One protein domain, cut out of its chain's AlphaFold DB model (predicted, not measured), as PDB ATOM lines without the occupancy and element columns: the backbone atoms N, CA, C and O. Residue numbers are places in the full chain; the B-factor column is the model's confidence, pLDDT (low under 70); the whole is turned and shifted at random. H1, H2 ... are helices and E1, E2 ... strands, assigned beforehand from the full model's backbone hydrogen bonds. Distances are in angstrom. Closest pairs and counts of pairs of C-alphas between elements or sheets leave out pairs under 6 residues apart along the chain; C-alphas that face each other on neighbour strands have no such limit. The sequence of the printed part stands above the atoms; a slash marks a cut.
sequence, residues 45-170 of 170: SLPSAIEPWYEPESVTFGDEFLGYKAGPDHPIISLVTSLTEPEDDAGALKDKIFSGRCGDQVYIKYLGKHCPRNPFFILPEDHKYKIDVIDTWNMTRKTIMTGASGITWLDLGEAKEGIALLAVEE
ATOM      1  N   SER A  45       3.390 -41.637  58.586       95.50
ATOM      2  CA  SER A  45       2.690 -42.872  58.968       95.50
ATOM      3  C   SER A  45       2.153 -43.682  57.783       95.50
ATOM      4  O   SER A  45       1.720 -44.819  57.977       95.50
ATOM      5  N   LEU A  46       2.137 -43.111  56.571       96.00
ATOM      6  CA  LEU A  46       1.612 -43.784  55.384       96.00
ATOM      7  C   LEU A  46       2.621 -44.800  54.813       96.00
ATOM      8  O   LEU A  46       3.828 -44.580  54.912       96.00
ATOM      9  N   PRO A  47       2.157 -45.887  54.161       96.12
ATOM     10  CA  PRO A  47       3.045 -46.927  53.626       96.12
ATOM     11  C   PRO A  47       4.016 -46.433  52.546       96.12
ATOM     12  O   PRO A  47       5.102 -46.984  52.372       96.12
ATOM     13  N   SER A  48       3.621 -45.405  51.793       94.56
ATOM     14  CA  SER A  48       4.414 -44.823  50.716       94.56
ATOM     15  C   SER A  48       4.064 -43.352  50.509       94.56
ATOM     16  O   SER A  48       3.131 -42.820  51.109       94.56
ATOM     17  N   ALA A  49       4.779 -42.694  49.595       92.81
ATOM     18  CA  ALA A  49       4.313 -41.424  49.054       92.81
ATOM     19  C   ALA A  49       2.923 -41.595  48.412       92.81
ATOM     20  O   ALA A  49       2.628 -42.646  47.835       92.81
ATOM     21  N   ILE A  50       2.095 -40.557  48.526       93.25
ATOM     22  CA  ILE A  50       0.756 -40.519  47.941       93.25
ATOM     23  C   ILE A  50       0.882 -40.287  46.435       93.25
ATOM     24  O   ILE A  50       1.510 -39.317  46.005       93.25
ATOM     25  N   GLU A  51       0.258 -41.150  45.644       92.81
ATOM     26  CA  GLU A  51       0.046 -40.943  44.213       92.81
ATOM     27  C   GLU A  51      -1.390 -40.468  43.935       92.81
ATOM     28  O   GLU A  51      -2.275 -40.700  44.763       92.81
ATOM     29  N   PRO A  52      -1.649 -39.781  42.808       91.69
ATOM     30  CA  PRO A  52      -3.001 -39.360  42.453       91.69
ATOM     31  C   PRO A  52      -3.971 -40.541  42.393       91.69
ATOM     32  O   PRO A  52      -3.633 -41.609  41.882       91.69
ATOM     33  N   TRP A  53      -5.190 -40.323  42.874       90.50
ATOM     34  CA  TRP A  53      -6.288 -41.272  42.751       90.50
ATOM     35  C   TRP A  53      -7.497 -40.567  42.158       90.50
ATOM     36  O   TRP A  53      -7.888 -39.498  42.627       90.50
ATOM     37  N   TYR A  54      -8.090 -41.194  41.149       87.44
ATOM     38  CA  TYR A  54      -9.333 -40.751  40.541       87.44
ATOM     39  C   TYR A  54     -10.395 -41.770  40.922       87.44
ATOM     40  O   TYR A  54     -10.313 -42.933  40.526       87.44
ATOM     41  N   GLU A  55     -11.355 -41.347  41.744       86.38
ATOM     42  CA  GLU A  55     -12.506 -42.187  42.062       86.38
ATOM     43  C   GLU A  55     -13.235 -42.544  40.755       86.38
ATOM     44  O   GLU A  55     -13.280 -41.718  39.840       86.38
ATOM     45  N   PRO A  56     -13.801 -43.753  40.623       83.25
ATOM     46  CA  PRO A  56     -14.478 -44.155  39.396       83.25
ATOM     47  C   PRO A  56     -15.849 -43.468  39.291       83.25
ATOM     48  O   PRO A  56     -16.885 -44.106  39.436       83.25
ATOM     49  N   GLU A  57     -15.874 -42.161  39.016       75.75
ATOM     50  CA  GLU A  57     -17.070 -41.301  39.053       75.75
ATOM     51  C   GLU A  57     -18.224 -41.799  38.186       75.75
ATOM     52  O   GLU A  57     -19.383 -41.528  38.490       75.75
ATOM     53  N   SER A  58     -17.933 -42.593  37.153       71.31
ATOM     54  CA  SER A  58     -18.940 -43.280  36.339       71.31
ATOM     55  C   SER A  58     -19.998 -44.035  37.162       71.31
ATOM     56  O   SER A  58     -21.156 -44.089  36.749       71.31
ATOM     57  N   VAL A  59     -19.649 -44.547  38.351       76.69
ATOM     58  CA  VAL A  59     -20.602 -45.238  39.240       76.69
ATOM     59  C   VAL A  59     -21.697 -44.307  39.764       76.69
ATOM     60  O   VAL A  59     -22.790 -44.766  40.086       76.69
ATOM     61  N   THR A  60     -21.450 -42.993  39.798       75.81
ATOM     62  CA  THR A  60     -22.435 -41.991  40.235       75.81
ATOM     63  C   THR A  60     -23.580 -41.802  39.242       75.81
ATOM     64  O   THR A  60     -24.621 -41.269  39.608       75.81
ATOM     65  N   PHE A  61     -23.427 -42.283  38.005       70.69
ATOM     66  CA  PHE A  61     -24.492 -42.313  37.000       70.69
ATOM     67  C   PHE A  61     -25.243 -43.651  36.968       70.69
ATOM     68  O   PHE A  61     -26.191 -43.805  36.199       70.69
ATOM     69  N   GLY A  62     -24.819 -44.620  37.782       68.81
ATOM     70  CA  GLY A  62     -25.463 -45.919  37.903       68.81
ATOM     71  C   GLY A  62     -26.710 -45.887  38.787       68.81
ATOM     72  O   GLY A  62     -26.883 -45.016  39.645       68.81
ATOM     73  N   ASP A  63     -27.557 -46.900  38.607       67.88
ATOM     74  CA  ASP A  63     -28.816 -47.073  39.345       67.88
ATOM     75  C   ASP A  63     -28.621 -47.077  40.863       67.88
ATOM     76  O   ASP A  63     -29.468 -46.574  41.601       67.88
ATOM     77  N   GLU A  64     -27.501 -47.642  41.314       69.69
ATOM     78  CA  GLU A  64     -27.145 -47.768  42.727       69.69
ATOM     79  C   GLU A  64     -26.925 -46.407  43.399       69.69
ATOM     80  O   GLU A  64     -27.253 -46.240  44.572       69.69
ATOM     81  N   PHE A  65     -26.437 -45.411  42.652       74.50
ATOM     82  CA  PHE A  65     -26.194 -44.070  43.177       74.50
ATOM     83  C   PHE A  65     -27.395 -43.139  42.987       74.50
ATOM     84  O   PHE A  65     -27.808 -42.454  43.922       74.50
ATOM     85  N   LEU A  66     -27.974 -43.103  41.780       67.94
ATOM     86  CA  LEU A  66     -29.056 -42.170  41.445       67.94
ATOM     87  C   LEU A  66     -30.423 -42.606  41.982       67.94
ATOM     88  O   LEU A  66     -31.350 -41.795  42.030       67.94
ATOM     89  N   GLY A  67     -30.588 -43.885  42.332       65.12
ATOM     90  CA  GLY A  67     -31.889 -44.452  42.690       65.12
ATOM     91  C   GLY A  67     -32.896 -44.467  41.529       65.12
ATOM     92  O   GLY A  67     -34.065 -44.788  41.738       65.12
ATOM     93  N   TYR A  68     -32.469 -44.125  40.307       60.66
ATOM     94  CA  TYR A  68     -33.251 -44.239  39.079       60.66
ATOM     95  C   TYR A  68     -32.346 -44.582  37.887       60.66
ATOM     96  O   TYR A  68     -31.198 -44.150  37.815       60.66
ATOM     97  N   LYS A  69     -32.903 -45.333  36.928       60.47
ATOM     98  CA  LYS A  69     -32.255 -45.668  35.655       60.47
ATOM     99  C   LYS A  69     -32.252 -44.460  34.730       60.47
ATOM    100  O   LYS A  69     -33.284 -44.146  34.130       60.47
ATOM    101  N   ALA A  70     -31.107 -43.807  34.574       62.66
ATOM    102  CA  ALA A  70     -30.917 -42.860  33.486       62.66
ATOM    103  C   ALA A  70     -30.758 -43.649  32.175       62.66
ATOM    104  O   ALA A  70     -29.757 -44.325  31.951       62.66
ATOM    105  N   GLY A  71     -31.782 -43.618  31.320       66.25
ATOM    106  CA  GLY A  71     -31.685 -44.187  29.977       66.25
ATOM    107  C   GLY A  71     -30.674 -43.421  29.108       66.25
ATOM    108  O   GLY A  71     -30.326 -42.287  29.439       66.25
ATOM    109  N   PRO A  72     -30.238 -43.990  27.971       68.25
ATOM    110  CA  PRO A  72     -29.316 -43.318  27.047       68.25
ATOM    111  C   PRO A  72     -29.837 -41.958  26.545       68.25
ATOM    112  O   PRO A  72     -29.043 -41.079  26.231       68.25
ATOM    113  N   ASP A  73     -31.158 -41.752  26.557       77.94
ATOM    114  CA  ASP A  73     -31.813 -40.495  26.172       77.94
ATOM    115  C   ASP A  73     -31.976 -39.494  27.338       77.94
ATOM    116  O   ASP A  73     -32.669 -38.483  27.207       77.94
ATOM    117  N   HIS A  74     -31.393 -39.763  28.513       78.44
ATOM    118  CA  HIS A  74     -31.528 -38.878  29.668       78.44
ATOM    119  C   HIS A  74     -30.828 -37.531  29.394       78.44
ATOM    120  O   HIS A  74     -29.620 -37.527  29.145       78.44
ATOM    121  N   PRO A  75     -31.518 -36.375  29.501       81.81
ATOM    122  CA  PRO A  75     -30.967 -35.082  29.084       81.81
ATOM    123  C   PRO A  75     -29.634 -34.720  29.747       81.81
ATOM    124  O   PRO A  75     -28.760 -34.159  29.094       81.81
ATOM    125  N   ILE A  76     -29.450 -35.074  31.027       78.81
ATOM    126  CA  ILE A  76     -28.191 -34.814  31.747       78.81
ATOM    127  C   ILE A  76     -27.072 -35.739  31.257       78.81
ATOM    128  O   ILE A  76     -25.953 -35.278  31.079       78.81
ATOM    129  N   ILE A  77     -27.360 -37.020  30.998       76.38
ATOM    130  CA  ILE A  77     -26.342 -37.968  30.518       76.38
ATOM    131  C   ILE A  77     -25.919 -37.586  29.102       76.38
ATOM    132  O   ILE A  77     -24.731 -37.525  28.808       76.38
ATOM    133  N   SER A  78     -26.889 -37.261  28.245       82.19
ATOM    134  CA  SER A  78     -26.631 -36.772  26.892       82.19
ATOM    135  C   SER A  78     -25.781 -35.499  26.901       82.19
ATOM    136  O   SER A  78     -24.809 -35.421  26.160       82.19
ATOM    137  N   LEU A  79     -26.089 -34.540  27.783       84.44
ATOM    138  CA  LEU A  79     -25.289 -33.328  27.944       84.44
ATOM    139  C   LEU A  79     -23.854 -33.647  28.383       84.44
ATOM    140  O   LEU A  79     -22.923 -33.236  27.700       84.44
ATOM    141  N   VAL A  80     -23.677 -34.389  29.481       78.81
ATOM    142  CA  VAL A  80     -22.351 -34.704  30.048       78.81
ATOM    143  C   VAL A  80     -21.487 -35.463  29.040       78.81
ATOM    144  O   VAL A  80     -20.335 -35.111  28.829       78.81
ATOM    145  N   THR A  81     -22.055 -36.453  28.350       78.81
ATOM    146  CA  THR A  81     -21.337 -37.235  27.325       78.81
ATOM    147  C   THR A  81     -21.047 -36.458  26.038       78.81
ATOM    148  O   THR A  81     -20.232 -36.905  25.233       78.81
ATOM    149  N   SER A  82     -21.702 -35.312  25.831       85.94
ATOM    150  CA  SER A  82     -21.469 -34.433  24.680       85.94
ATOM    151  C   SER A  82     -20.426 -33.340  24.927       85.94
ATOM    152  O   SER A  82     -20.072 -32.643  23.976       85.94
ATOM    153  N   LEU A  83     -19.954 -33.178  26.171       85.94
ATOM    154  CA  LEU A  83     -18.968 -32.156  26.517       85.94
ATOM    155  C   LEU A  83     -17.656 -32.397  25.769       85.94
ATOM    156  O   LEU A  83     -17.173 -33.523  25.641       85.94
ATOM    157  N   THR A  84     -17.067 -31.311  25.281       90.19
ATOM    158  CA  THR A  84     -15.694 -31.329  24.783       90.19
ATOM    159  C   THR A  84     -14.705 -31.406  25.948       90.19
ATOM    160  O   THR A  84     -15.008 -30.964  27.053       90.19
ATOM    161  N   GLU A  85     -13.496 -31.911  25.699       84.00
ATOM    162  CA  GLU A  85     -12.430 -31.994  26.715       84.00
ATOM    163  C   GLU A  85     -12.180 -30.648  27.442       84.00
ATOM    164  O   GLU A  85     -12.153 -30.646  28.669       84.00
ATOM    165  N   PRO A  86     -12.130 -29.476  26.768       85.31
ATOM    166  CA  PRO A  86     -12.006 -28.195  27.469       85.31
ATOM    167  C   PRO A  86     -13.216 -27.812  28.334       85.31
ATOM    168  O   PRO A  86     -13.059 -27.090  29.318       85.31
ATOM    169  N   GLU A  87     -14.430 -28.220  27.951       85.25
ATOM    170  CA  GLU A  87     -15.646 -27.955  28.732       85.25
ATOM    171  C   GLU A  87     -15.711 -28.849  29.971       85.25
ATOM    172  O   GLU A  87     -16.088 -28.374  31.044       85.25
ATOM    173  N   ASP A  88     -15.292 -30.105  29.831       80.06
ATOM    174  CA  ASP A  88     -15.155 -31.053  30.934       80.06
ATOM    175  C   ASP A  88     -14.074 -30.588  31.926       80.06
ATOM    176  O   ASP A  88     -14.344 -30.433  33.119       80.06
ATOM    177  N   ASP A  89     -12.899 -30.186  31.427       76.62
ATOM    178  CA  ASP A  89     -11.821 -29.595  32.231       76.62
ATOM    179  C   ASP A  89     -12.271 -28.320  32.966       76.62
ATOM    180  O   ASP A  89     -11.944 -28.098  34.139       76.62
ATOM    181  N   ALA A  90     -13.044 -27.458  32.296       78.81
ATOM    182  CA  ALA A  90     -13.608 -26.263  32.914       78.81
ATOM    183  C   ALA A  90     -14.613 -26.610  34.026       78.81
ATOM    184  O   ALA A  90     -14.671 -25.908  35.041       78.81
ATOM    185  N   GLY A  91     -15.369 -27.698  33.863       73.00
ATOM    186  CA  GLY A  91     -16.209 -28.281  34.907       73.00
ATOM    187  C   GLY A  91     -15.385 -28.785  36.095       73.00
ATOM    188  O   GLY A  91     -15.664 -28.413  37.237       73.00
ATOM    189  N   ALA A  92     -14.310 -29.529  35.839       66.56
ATOM    190  CA  ALA A  92     -13.421 -30.073  36.867       66.56
ATOM    191  C   ALA A  92     -12.716 -28.987  37.708       66.56
ATOM    192  O   ALA A  92     -12.368 -29.206  38.872       66.56
ATOM    193  N   LEU A  93     -12.534 -27.774  37.170       65.06
ATOM    194  CA  LEU A  93     -12.021 -26.629  37.936       65.06
ATOM    195  C   LEU A  93     -12.982 -26.152  39.035       65.06
ATOM    196  O   LEU A  93     -12.521 -25.566  40.021       65.06
ATOM    197  N   LYS A  94     -14.289 -26.377  38.867       63.12
ATOM    198  CA  LYS A  94     -15.332 -25.978  39.820       63.12
ATOM    199  C   LYS A  94     -15.424 -26.948  41.000       63.12
ATOM    200  O   LYS A  94     -15.550 -26.492  42.134       63.12
ATOM    201  N   ASP A  95     -15.296 -28.245  40.729       63.16
ATOM    202  CA  ASP A  95     -15.471 -29.332  41.696       63.16
ATOM    203  C   ASP A  95     -14.178 -30.162  41.796       63.16
ATOM    204  O   ASP A  95     -14.123 -31.338  41.446       63.16
ATOM    205  N   LYS A  96     -13.086 -29.517  42.236       65.00
ATOM    206  CA  LYS A  96     -11.765 -30.158  42.281       65.00
ATOM    207  C   LYS A  96     -11.754 -31.384  43.190       65.00
ATOM    208  O   LYS A  96     -11.958 -31.288  44.401       65.00
ATOM    209  N   ILE A  97     -11.367 -32.508  42.603       69.00
ATOM    210  CA  ILE A  97     -11.066 -33.751  43.303       69.00
ATOM    211  C   ILE A  97      -9.659 -33.638  43.897       69.00
ATOM    212  O   ILE A  97      -8.676 -33.449  43.177       69.00
ATOM    213  N   PHE A  98      -9.548 -33.764  45.217       86.44
ATOM    214  CA  PHE A  98      -8.265 -33.826  45.918       86.44
ATOM    215  C   PHE A  98      -8.091 -35.210  46.537       86.44
ATOM    216  O   PHE A  98      -8.132 -35.365  47.760       86.44
ATOM    217  N   SER A  99      -7.929 -36.215  45.678       92.44
ATOM    218  CA  SER A  99      -7.831 -37.612  46.091       92.44
ATOM    219  C   SER A  99      -6.470 -38.215  45.743       92.44
ATOM    220  O   SER A  99      -5.823 -37.849  44.760       92.44
ATOM    221  N   GLY A 100      -6.017 -39.135  46.586       94.38
ATOM    222  CA  GLY A 100      -4.749 -39.834  46.424       94.38
ATOM    223  C   GLY A 100      -4.778 -41.221  47.045       94.38
ATOM    224  O   GLY A 100      -5.714 -41.560  47.769       94.38
ATOM    225  N   ARG A 101      -3.751 -42.024  46.773       96.38
ATOM    226  CA  ARG A 101      -3.612 -43.374  47.322       96.38
ATOM    227  C   ARG A 101      -2.166 -43.769  47.606       96.38
ATOM    228  O   ARG A 101      -1.236 -43.151  47.090       96.38
ATOM    229  N   CYS A 102      -1.990 -44.822  48.397       96.12
ATOM    230  CA  CYS A 102      -0.728 -45.542  48.576       96.12
ATOM    231  C   CYS A 102      -0.956 -47.007  48.190       96.12
ATOM    232  O   CYS A 102      -1.404 -47.805  49.017       96.12
ATOM    233  N   GLY A 103      -0.694 -47.344  46.922       94.12
ATOM    234  CA  GLY A 103      -1.111 -48.633  46.362       94.12
ATOM    235  C   GLY A 103      -2.613 -48.845  46.562       94.12
ATOM    236  O   GLY A 103      -3.386 -47.903  46.394       94.12
ATOM    237  N   ASP A 104      -2.993 -50.046  46.990       94.81
ATOM    238  CA  ASP A 104      -4.383 -50.387  47.325       94.81
ATOM    239  C   ASP A 104      -4.628 -50.419  48.850       94.81
ATOM    240  O   ASP A 104      -5.707 -50.752  49.320       94.81
ATOM    241  N   GLN A 105      -3.629 -50.012  49.645       96.75
ATOM    242  CA  GLN A 105      -3.673 -50.089  51.111       96.75
ATOM    243  C   GLN A 105      -4.296 -48.849  51.756       96.75
ATOM    244  O   GLN A 105      -4.816 -48.904  52.870       96.75
ATOM    245  N   VAL A 106      -4.172 -47.690  51.102       97.69
ATOM    246  CA  VAL A 106      -4.634 -46.407  51.641       97.69
ATOM    247  C   VAL A 106      -5.210 -45.550  50.533       97.69
ATOM    248  O   VAL A 106      -4.570 -45.374  49.501       97.69
ATOM    249  N   TYR A 107      -6.349 -44.923  50.807       97.56
ATOM    250  CA  TYR A 107      -6.940 -43.874  49.981       97.56
ATOM    251  C   TYR A 107      -7.209 -42.640  50.839       97.56
ATOM    252  O   TYR A 107      -7.655 -42.741  51.980       97.56
ATOM    253  N   ILE A 108      -6.961 -41.456  50.292       97.00
ATOM    254  CA  ILE A 108      -7.241 -40.180  50.948       97.00
ATOM    255  C   ILE A 108      -8.091 -39.300  50.036       97.00
ATOM    256  O   ILE A 108      -7.871 -39.267  48.829       97.00
ATOM    257  N   LYS A 109      -9.037 -38.567  50.623       95.25
ATOM    258  CA  LYS A 109      -9.876 -37.575  49.944       95.25
ATOM    259  C   LYS A 109      -9.950 -36.311  50.787       95.25
ATOM    260  O   LYS A 109     -10.487 -36.332  51.893       95.25
ATOM    261  N   TYR A 110      -9.405 -35.208  50.289       94.56
ATOM    262  CA  TYR A 110      -9.471 -33.913  50.958       94.56
ATOM    263  C   TYR A 110     -10.664 -33.103  50.448       94.56
ATOM    264  O   TYR A 110     -10.779 -32.814  49.263       94.56
ATOM    265  N   LEU A 111     -11.554 -32.709  51.355       92.62
ATOM    266  CA  LEU A 111     -12.777 -31.976  51.023       92.62
ATOM    267  C   LEU A 111     -12.530 -30.468  50.867       92.62
ATOM    268  O   LEU A 111     -13.424 -29.732  50.458       92.62
ATOM    269  N   GLY A 112     -11.323 -29.978  51.160       91.06
ATOM    270  CA  GLY A 112     -10.965 -28.581  50.935       91.06
ATOM    271  C   GLY A 112     -11.880 -27.616  51.685       91.06
ATOM    272  O   GLY A 112     -12.011 -27.688  52.905       91.06
ATOM    273  N   LYS A 113     -12.501 -26.696  50.942       90.12
ATOM    274  CA  LYS A 113     -13.480 -25.732  51.472       90.12
ATOM    275  C   LYS A 113     -14.923 -26.234  51.394       90.12
ATOM    276  O   LYS A 113     -15.840 -25.513  51.774       90.12
ATOM    277  N   HIS A 114     -15.149 -27.433  50.862       88.56
ATOM    278  CA  HIS A 114     -16.480 -28.015  50.854       88.56
ATOM    279  C   HIS A 114     -16.840 -28.440  52.280       88.56
ATOM    280  O   HIS A 114     -16.045 -29.075  52.971       88.56
ATOM    281  N   CYS A 115     -18.068 -28.124  52.691       92.06
ATOM    282  CA  CYS A 115     -18.618 -28.479  53.999       92.06
ATOM    283  C   CYS A 115     -19.769 -29.494  53.850       92.06
ATOM    284  O   CYS A 115     -20.897 -29.185  54.240       92.06
ATOM    285  N   PRO A 116     -19.570 -30.676  53.235       91.50
ATOM    286  CA  PRO A 116     -20.637 -31.664  53.166       91.50
ATOM    287  C   PRO A 116     -20.874 -32.254  54.560       91.50
ATOM    288  O   PRO A 116     -19.930 -32.584  55.271       91.50
ATOM    289  N   ARG A 117     -22.138 -32.438  54.949       92.94
ATOM    290  CA  ARG A 117     -22.472 -33.251  56.130       92.94
ATOM    291  C   ARG A 117     -22.312 -34.742  55.832       92.94
ATOM    292  O   ARG A 117     -21.821 -35.491  56.672       92.94
ATOM    293  N   ASN A 118     -22.720 -35.138  54.625       93.62
ATOM    294  CA  ASN A 118     -22.765 -36.525  54.190       93.62
ATOM    295  C   ASN A 118     -22.004 -36.733  52.874       93.62
ATOM    296  O   ASN A 118     -22.637 -36.869  51.827       93.62
ATOM    297  N   PRO A 119     -20.660 -36.687  52.877       92.81
ATOM    298  CA  PRO A 119     -19.891 -37.040  51.694       92.81
ATOM    299  C   PRO A 119     -19.953 -38.549  51.444       92.81
ATOM    300  O   PRO A 119     -20.215 -39.342  52.351       92.81
ATOM    301  N   PHE A 120     -19.630 -38.937  50.216       92.12
ATOM    302  CA  PHE A 120     -19.357 -40.321  49.860       92.12
ATOM    303  C   PHE A 120     -17.890 -40.501  49.454       92.12
ATOM    304  O   PHE A 120     -17.219 -39.556  49.011       92.12
ATOM    305  N   PHE A 121     -17.408 -41.727  49.610       92.31
ATOM    306  CA  PHE A 121     -16.087 -42.173  49.188       92.31
ATOM    307  C   PHE A 121     -16.259 -43.459  48.379       92.31
ATOM    308  O   PHE A 121     -16.825 -44.427  48.886       92.31
ATOM    309  N   ILE A 122     -15.825 -43.450  47.120       92.69
ATOM    310  CA  ILE A 122     -15.867 -44.621  46.250       92.69
ATOM    311  C   ILE A 122     -14.541 -45.373  46.389       92.69
ATOM    312  O   ILE A 122     -13.496 -44.908  45.930       92.69
ATOM    313  N   LEU A 123     -14.598 -46.524  47.054       94.19
ATOM    314  CA  LEU A 123     -13.453 -47.391  47.335       94.19
ATOM    315  C   LEU A 123     -13.518 -48.666  46.483       94.19
ATOM    316  O   LEU A 123     -14.608 -49.033  46.035       94.19
ATOM    317  N   PRO A 124     -12.394 -49.378  46.286       94.44
ATOM    318  CA  PRO A 124     -12.421 -50.713  45.693       94.44
ATOM    319  C   PRO A 124     -13.372 -51.657  46.448       94.44
ATOM    320  O   PRO A 124     -13.517 -51.568  47.671       94.44
ATOM    321  N   GLU A 125     -14.056 -52.539  45.720       93.12
ATOM    322  CA  GLU A 125     -15.057 -53.464  46.281       93.12
ATOM    323  C   GLU A 125     -14.453 -54.760  46.832       93.12
ATOM    324  O   GLU A 125     -15.051 -55.422  47.680       93.12
ATOM    325  N   ASP A 126     -13.273 -55.124  46.346       94.06
ATOM    326  CA  ASP A 126     -12.523 -56.334  46.678       94.06
ATOM    327  C   ASP A 126     -11.810 -56.264  48.035       94.06
ATOM    328  O   ASP A 126     -11.403 -57.294  48.573       94.06
ATOM    329  N   HIS A 127     -11.739 -55.071  48.624       94.38
ATOM    330  CA  HIS A 127     -11.105 -54.807  49.910       94.38
ATOM    331  C   HIS A 127     -12.087 -54.208  50.921       94.38
ATOM    332  O   HIS A 127     -13.183 -53.745  50.591       94.38
ATOM    333  N   LYS A 128     -11.671 -54.216  52.188       97.88
ATOM    334  CA  LYS A 128     -12.391 -53.598  53.299       97.88
ATOM    335  C   LYS A 128     -11.512 -52.549  53.950       97.88
ATOM    336  O   LYS A 128     -10.333 -52.785  54.187       97.88
ATOM    337  N   TYR A 129     -12.103 -51.392  54.224       98.31
ATOM    338  CA  TYR A 129     -11.378 -50.239  54.732       98.31
ATOM    339  C   TYR A 129     -12.001 -49.696  56.011       98.31
ATOM    340  O   TYR A 129     -13.222 -49.563  56.150       98.31
ATOM    341  N   LYS A 130     -11.130 -49.273  56.916       98.25
ATOM    342  CA  LYS A 130     -11.464 -48.388  58.022       98.25
ATOM    343  C   LYS A 130     -11.314 -46.943  57.569       98.25
ATOM    344  O   LYS A 130     -10.265 -46.565  57.052       98.25
ATOM    345  N   ILE A 131     -12.335 -46.122  57.805       98.31
ATOM    346  CA  ILE A 131     -12.346 -44.709  57.417       98.31
ATOM    347  C   ILE A 131     -12.183 -43.825  58.649       98.31
ATOM    348  O   ILE A 131     -13.022 -43.805  59.557       98.31
ATOM    349  N   ASP A 132     -11.114 -43.038  58.623       98.12
ATOM    350  CA  ASP A 132     -10.827 -41.990  59.584       98.12
ATOM    351  C   ASP A 132     -11.172 -40.612  59.008       98.12
ATOM    352  O   ASP A 132     -10.807 -40.275  57.882       98.12
ATOM    353  N   VAL A 133     -11.833 -39.785  59.813       97.50
ATOM    354  CA  VAL A 133     -12.005 -38.353  59.558       97.50
ATOM    355  C   VAL A 133     -10.844 -37.608  60.186       97.50
ATOM    356  O   VAL A 133     -10.560 -37.762  61.378       97.50
ATOM    357  N   ILE A 134     -10.196 -36.780  59.377       97.50
ATOM    358  CA  ILE A 134      -9.080 -35.935  59.766       97.50
ATOM    359  C   ILE A 134      -9.530 -34.482  59.691       97.50
ATOM    360  O   ILE A 134      -9.861 -33.971  58.623       97.50
ATOM    361  N   ASP A 135      -9.510 -33.808  60.833       96.94
ATOM    362  CA  ASP A 135      -9.674 -32.361  60.913       96.94
ATOM    363  C   ASP A 135      -8.285 -31.726  60.888       96.94
ATOM    364  O   ASP A 135      -7.535 -31.799  61.866       96.94
ATOM    365  N   THR A 136      -7.927 -31.127  59.753       95.19
ATOM    366  CA  THR A 136      -6.587 -30.557  59.550       95.19
ATOM    367  C   THR A 136      -6.337 -29.316  60.407       95.19
ATOM    368  O   THR A 136      -5.186 -28.999  60.717       95.19
ATOM    369  N   TRP A 137      -7.394 -28.616  60.834       94.94
ATOM    370  CA  TRP A 137      -7.273 -27.376  61.594       94.94
ATOM    371  C   TRP A 137      -7.159 -27.617  63.097       94.94
ATOM    372  O   TRP A 137      -6.339 -26.977  63.772       94.94
ATOM    373  N   ASN A 138      -7.973 -28.547  63.605       96.44
ATOM    374  CA  ASN A 138      -7.974 -28.980  65.002       96.44
ATOM    375  C   ASN A 138      -6.998 -30.133  65.271       96.44
ATOM    376  O   ASN A 138      -6.818 -30.498  66.429       96.44
ATOM    377  N   MET A 139      -6.338 -30.658  64.231       97.38
ATOM    378  CA  MET A 139      -5.293 -31.686  64.321       97.38
ATOM    379  C   MET A 139      -5.806 -32.974  64.975       97.38
ATOM    380  O   MET A 139      -5.177 -33.539  65.868       97.38
ATOM    381  N   THR A 140      -6.989 -33.428  64.556       97.38
ATOM    382  CA  THR A 140      -7.620 -34.637  65.104       97.38
ATOM    383  C   THR A 140      -7.816 -35.693  64.033       97.38
ATOM    384  O   THR A 140      -8.127 -35.357  62.892       97.38
ATOM    385  N   ARG A 141      -7.726 -36.965  64.427       97.38
ATOM    386  CA  ARG A 141      -8.038 -38.134  63.603       97.38
ATOM    387  C   ARG A 141      -9.002 -39.032  64.372       97.38
ATOM    388  O   ARG A 141      -8.713 -39.396  65.510       97.38
ATOM    389  N   LYS A 142     -10.141 -39.380  63.773       97.50
ATOM    390  CA  LYS A 142     -11.160 -40.224  64.407       97.50
ATOM    391  C   LYS A 142     -11.740 -41.218  63.412       97.50
ATOM    392  O   LYS A 142     -12.263 -40.808  62.383       97.50
ATOM    393  N   THR A 143     -11.739 -42.498  63.768       97.88
ATOM    394  CA  THR A 143     -12.463 -43.526  63.016       97.88
ATOM    395  C   THR A 143     -13.967 -43.296  63.104       97.88
ATOM    396  O   THR A 143     -14.514 -43.160  64.202       97.88
ATOM    397  N   ILE A 144     -14.631 -43.261  61.951       97.25
ATOM    398  CA  ILE A 144     -16.091 -43.126  61.856       97.25
ATOM    399  C   ILE A 144     -16.765 -44.355  61.246       97.25
ATOM    400  O   ILE A 144     -17.968 -44.525  61.419       97.25
ATOM    401  N   MET A 145     -16.009 -45.207  60.550       97.56
ATOM    402  CA  MET A 145     -16.530 -46.401  59.889       97.56
ATOM    403  C   MET A 145     -15.445 -47.476  59.749       97.56
ATOM    404  O   MET A 145     -14.267 -47.156  59.614       97.56
ATOM    405  N   THR A 146     -15.862 -48.739  59.767       97.88
ATOM    406  CA  THR A 146     -15.059 -49.956  59.537       97.88
ATOM    407  C   THR A 146     -15.760 -50.819  58.490       97.88
ATOM    408  O   THR A 146     -16.983 -50.726  58.355       97.88
ATOM    409  N   GLY A 147     -15.030 -51.672  57.775       97.44
ATOM    410  CA  GLY A 147     -15.602 -52.557  56.757       97.44
ATOM    411  C   GLY A 147     -16.195 -51.857  55.525       97.44
ATOM    412  O   GLY A 147     -17.059 -52.438  54.854       97.44
ATOM    413  N   ALA A 148     -15.767 -50.626  55.230       97.06
ATOM    414  CA  ALA A 148     -16.205 -49.864  54.062       97.06
ATOM    415  C   ALA A 148     -15.670 -50.475  52.756       97.06
ATOM    416  O   ALA A 148     -14.549 -50.978  52.727       97.06
ATOM    417  N   SER A 149     -16.467 -50.431  51.689       95.56
ATOM    418  CA  SER A 149     -16.136 -50.939  50.347       95.56
ATOM    419  C   SER A 149     -17.121 -50.361  49.330       95.56
ATOM    420  O   SER A 149     -18.283 -50.156  49.687       95.56
ATOM    421  N   GLY A 150     -16.711 -50.154  48.077       93.31
ATOM    422  CA  GLY A 150     -17.599 -49.588  47.054       93.31
ATOM    423  C   GLY A 150     -18.059 -48.168  47.405       93.31
ATOM    424  O   GLY A 150     -17.321 -47.397  48.027       93.31
ATOM    425  N   ILE A 151     -19.289 -47.811  47.026       92.88
ATOM    426  CA  ILE A 151     -19.867 -46.495  47.333       92.88
ATOM    427  C   ILE A 151     -20.206 -46.417  48.824       92.88
ATOM    428  O   ILE A 151     -21.189 -46.985  49.296       92.88
ATOM    429  N   THR A 152     -19.410 -45.654  49.567       93.25
ATOM    430  CA  THR A 152     -19.562 -45.529  51.017       93.25
ATOM    431  C   THR A 152     -19.999 -44.121  51.406       93.25
ATOM    432  O   THR A 152     -19.223 -43.173  51.294       93.25
ATOM    433  N   TRP A 153     -21.225 -43.980  51.912       94.31
ATOM    434  CA  TRP A 153     -21.733 -42.728  52.483       94.31
ATOM    435  C   TRP A 153     -21.316 -42.573  53.945       94.31
ATOM    436  O   TRP A 153     -21.419 -43.508  54.737       94.31
ATOM    437  N   LEU A 154     -20.883 -41.374  54.317       94.88
ATOM    438  CA  LEU A 154     -20.363 -41.066  55.647       94.88
ATOM    439  C   LEU A 154     -21.240 -40.005  56.314       94.88
ATOM    440  O   LEU A 154     -21.778 -39.140  55.636       94.88
ATOM    441  N   ASP A 155     -21.380 -40.036  57.639       95.56
ATOM    442  CA  ASP A 155     -21.935 -38.914  58.409       95.56
ATOM    443  C   ASP A 155     -20.807 -38.269  59.209       95.56
ATOM    444  O   ASP A 155     -20.254 -38.873  60.130       95.56
ATOM    445  N   LEU A 156     -20.450 -37.038  58.843       94.62
ATOM    446  CA  LEU A 156     -19.402 -36.291  59.537       94.62
ATOM    447  C   LEU A 156     -19.898 -35.657  60.843       94.62
ATOM    448  O   LEU A 156     -19.094 -35.152  61.625       94.62
ATOM    449  N   GLY A 157     -21.211 -35.657  61.092       92.38
ATOM    450  CA  GLY A 157     -21.849 -35.020  62.242       92.38
ATOM    451  C   GLY A 157     -21.894 -33.491  62.152       92.38
ATOM    452  O   GLY A 157     -22.951 -32.896  62.370       92.38
ATOM    453  N   GLU A 158     -20.781 -32.853  61.789       91.88
ATOM    454  CA  GLU A 158     -20.646 -31.412  61.573       91.88
ATOM    455  C   GLU A 158     -20.088 -31.118  60.174       91.88
ATOM    456  O   GLU A 158     -19.128 -31.739  59.722       91.88
ATOM    457  N   ALA A 159     -20.693 -30.141  59.498       91.81
ATOM    458  CA  ALA A 159     -20.270 -29.654  58.193       91.81
ATOM    459  C   ALA A 159     -19.281 -28.491  58.360       91.81
ATOM    460  O   ALA A 159     -19.684 -27.401  58.768       91.81
ATOM    461  N   LYS A 160     -18.002 -28.705  58.035       94.19
ATOM    462  CA  LYS A 160     -16.958 -27.672  58.125       94.19
ATOM    463  C   LYS A 160     -15.830 -27.881  57.118       94.19
ATOM    464  O   LYS A 160     -15.670 -28.972  56.577       94.19
ATOM    465  N   GLU A 161     -15.057 -26.821  56.896       94.94
ATOM    466  CA  GLU A 161     -13.903 -26.815  55.995       94.94
ATOM    467  C   GLU A 161     -12.719 -27.604  56.578       94.94
ATOM    468  O   GLU A 161     -12.622 -27.826  57.786       94.94
ATOM    469  N   GLY A 162     -11.770 -27.973  55.716       94.12
ATOM    470  CA  GLY A 162     -10.483 -28.529  56.134       94.12
ATOM    471  C   GLY A 162     -10.543 -29.990  56.576       94.12
ATOM    472  O   GLY A 162      -9.655 -30.443  57.303       94.12
ATOM    473  N   ILE A 163     -11.566 -30.729  56.145       96.12
ATOM    474  CA  ILE A 163     -11.718 -32.155  56.439       96.12
ATOM    475  C   ILE A 163     -11.053 -33.013  55.361       96.12
ATOM    476  O   ILE A 163     -11.255 -32.791  54.168       96.12
ATOM    477  N   ALA A 164     -10.296 -34.025  55.782       96.38
ATOM    478  CA  ALA A 164      -9.860 -35.131  54.936       96.38
ATOM    479  C   ALA A 164     -10.458 -36.457  55.424       96.38
ATOM    480  O   ALA A 164     -10.657 -36.664  56.620       96.38
ATOM    481  N   LEU A 165     -10.725 -37.356  54.487       96.81
ATOM    482  CA  LEU A 165     -11.122 -38.736  54.731       96.81
ATOM    483  C   LEU A 165      -9.930 -39.624  54.406       96.81
ATOM    484  O   LEU A 165      -9.365 -39.493  53.323       96.81
ATOM    485  N   LEU A 166      -9.554 -40.512  55.319       98.00
ATOM    486  CA  LEU A 166      -8.475 -41.475  55.131       98.00
ATOM    487  C   LEU A 166      -9.042 -42.885  55.283       98.00
ATOM    488  O   LEU A 166      -9.405 -43.287  56.386       98.00
ATOM    489  N   ALA A 167      -9.118 -43.620  54.182       98.19
ATOM    490  CA  ALA A 167      -9.443 -45.035  54.166       98.19
ATOM    491  C   ALA A 167      -8.143 -45.841  54.253       98.19
ATOM    492  O   ALA A 167      -7.230 -45.621  53.461       98.19
ATOM    493  N   VAL A 168      -8.051 -46.748  55.219       98.06
ATOM    494  CA  VAL A 168      -6.912 -47.656  55.411       98.06
ATOM    495  C   VAL A 168      -7.444 -49.078  55.393       98.06
ATOM    496  O   VAL A 168      -8.437 -49.351  56.069       98.06
ATOM    497  N   GLU A 169      -6.815 -49.944  54.607       96.94
ATOM    498  CA  GLU A 169      -7.160 -51.361  54.499       96.94
ATOM    499  C   GLU A 169      -7.138 -52.036  55.884       96.94
ATOM    500  O   GLU A 169      -6.294 -51.713  56.731       96.94
ATOM    501  N   GLU A 170      -8.117 -52.911  56.129       93.75
ATOM    502  CA  GLU A 170      -8.273 -53.683  57.372       93.75
ATOM    503  C   GLU A 170      -7.463 -54.983  57.400       93.75
ATOM    504  O   GLU A 170      -7.396 -55.685  56.368       93.75
TER     505      GLU A 170
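This is residues 45 to 170 of the 170 residues of the protein "DUF5605 domain-containing protein" of Ruminococcus sp. AF20-12LB (UniProt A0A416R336). A twisted sheet of five strands and a small sheet of two strands, E3 and E6, face each other as a small sandwich, two sheets face to face; the small sheet covers part of one face of the large one. From this strand body the chain swings out to one side in an open loop of four short helices, H1 to H4, which touch no other helix, and the loop lengthens the outline. The printed part has 126 residues, with four named helices followed by seven named strands along the chain; the large sheet has the order E1, E2, E7, E4, E5 and the small one E3, E6, both antiparallel throughout. The class is mixed, helices and strands. The whole is compact, with a radius of gyration of the C-alphas of 15.8 A, yet elongated in outline, spanning 46 by 30 by 29 A.

In the large sheet, E1 is residues 99 to 102 and E2 residues 106 to 110. E7, residues 163 to 169, is 19.8 A from first to last C-alpha and ends at C-alpha 169 at (-7.160, -51.361, 54.499). E4, residues 129 to 135, measures 19.0 A, and E5, residues 140 to 148, the longest strand by residues, 20.7 A. In the small sheet, E3 is residues 120 to 123, 9.6 A, and E6 residues 150 to 153, 9.7 A. H1, residues 57 to 61, begins at C-alpha 57 at (-17.070, -41.301, 39.053) and measures 7.8 A. H2 is residues 63 to 66, 5.3 A. H3, residues 75 to 82, begins at C-alpha 75 at (-30.967, -35.082, 29.084) and measures 10.5 A, and H4, residues 85 to 92, measures 10.4 A.

E1 and E5 are the edge strands of the large sheet. E1 and E2 form a hairpin, with N 100 and O 108 2.9 A apart, within hydrogen-bond range. E2 and E7 are antiparallel at 170 degrees, with N 165 and O 109 2.8 A apart. E7 and E4 are antiparallel at 157 degrees, with N 132 and O 166 2.8 A apart. E4 and E5 form a second hairpin, with N 133 and O 142 2.8 A apart. Residues 51 to 52 pair antiparallel with residues 100 to 101 of E1. In the small sheet, E3 and E6 are antiparallel at 160 degrees, with N 121 and O 152 2.9 A apart. The facing parts of the two sheets are 9.6 A centre to centre, and their strands stand at 35 degrees to each other. The closest C-alphas of E2 and E3 are those of Lys 109 and Phe 121, 7.8 A apart. E3 and E7 are near each other, with 5 pairs of C-alphas within 10 A. E5 and E6 meet only through their link. The four helices are not on the large sheet. H1 and H2 are close but not clearly touching, the C-alphas of Thr 60 and Leu 66 being the closest at 6.7 A. The closest C-alphas of H2 and E6 are those of Phe 65 and Ile 151, 7.9 A apart. H3 and H4 are only just apart, at 8.1 A. Each O i to N i+4 pair in H3 and H4 is within hydrogen-bond range; in H1 0 of 1 is, beside 2 of 2 O i to N i+3 pairs, and H2 is too short for an i+4 pair.

The C-alphas of Ser 45 and Asp 73 are the two farthest apart, at 47.7 A. The printed part has no cut and ends at Glu 170, the chain's last residue. No link is long. The mean pLDDT of the printed part is 87.9; residues 62 to 64, 66 to 72 and 92 to 97 are under 70.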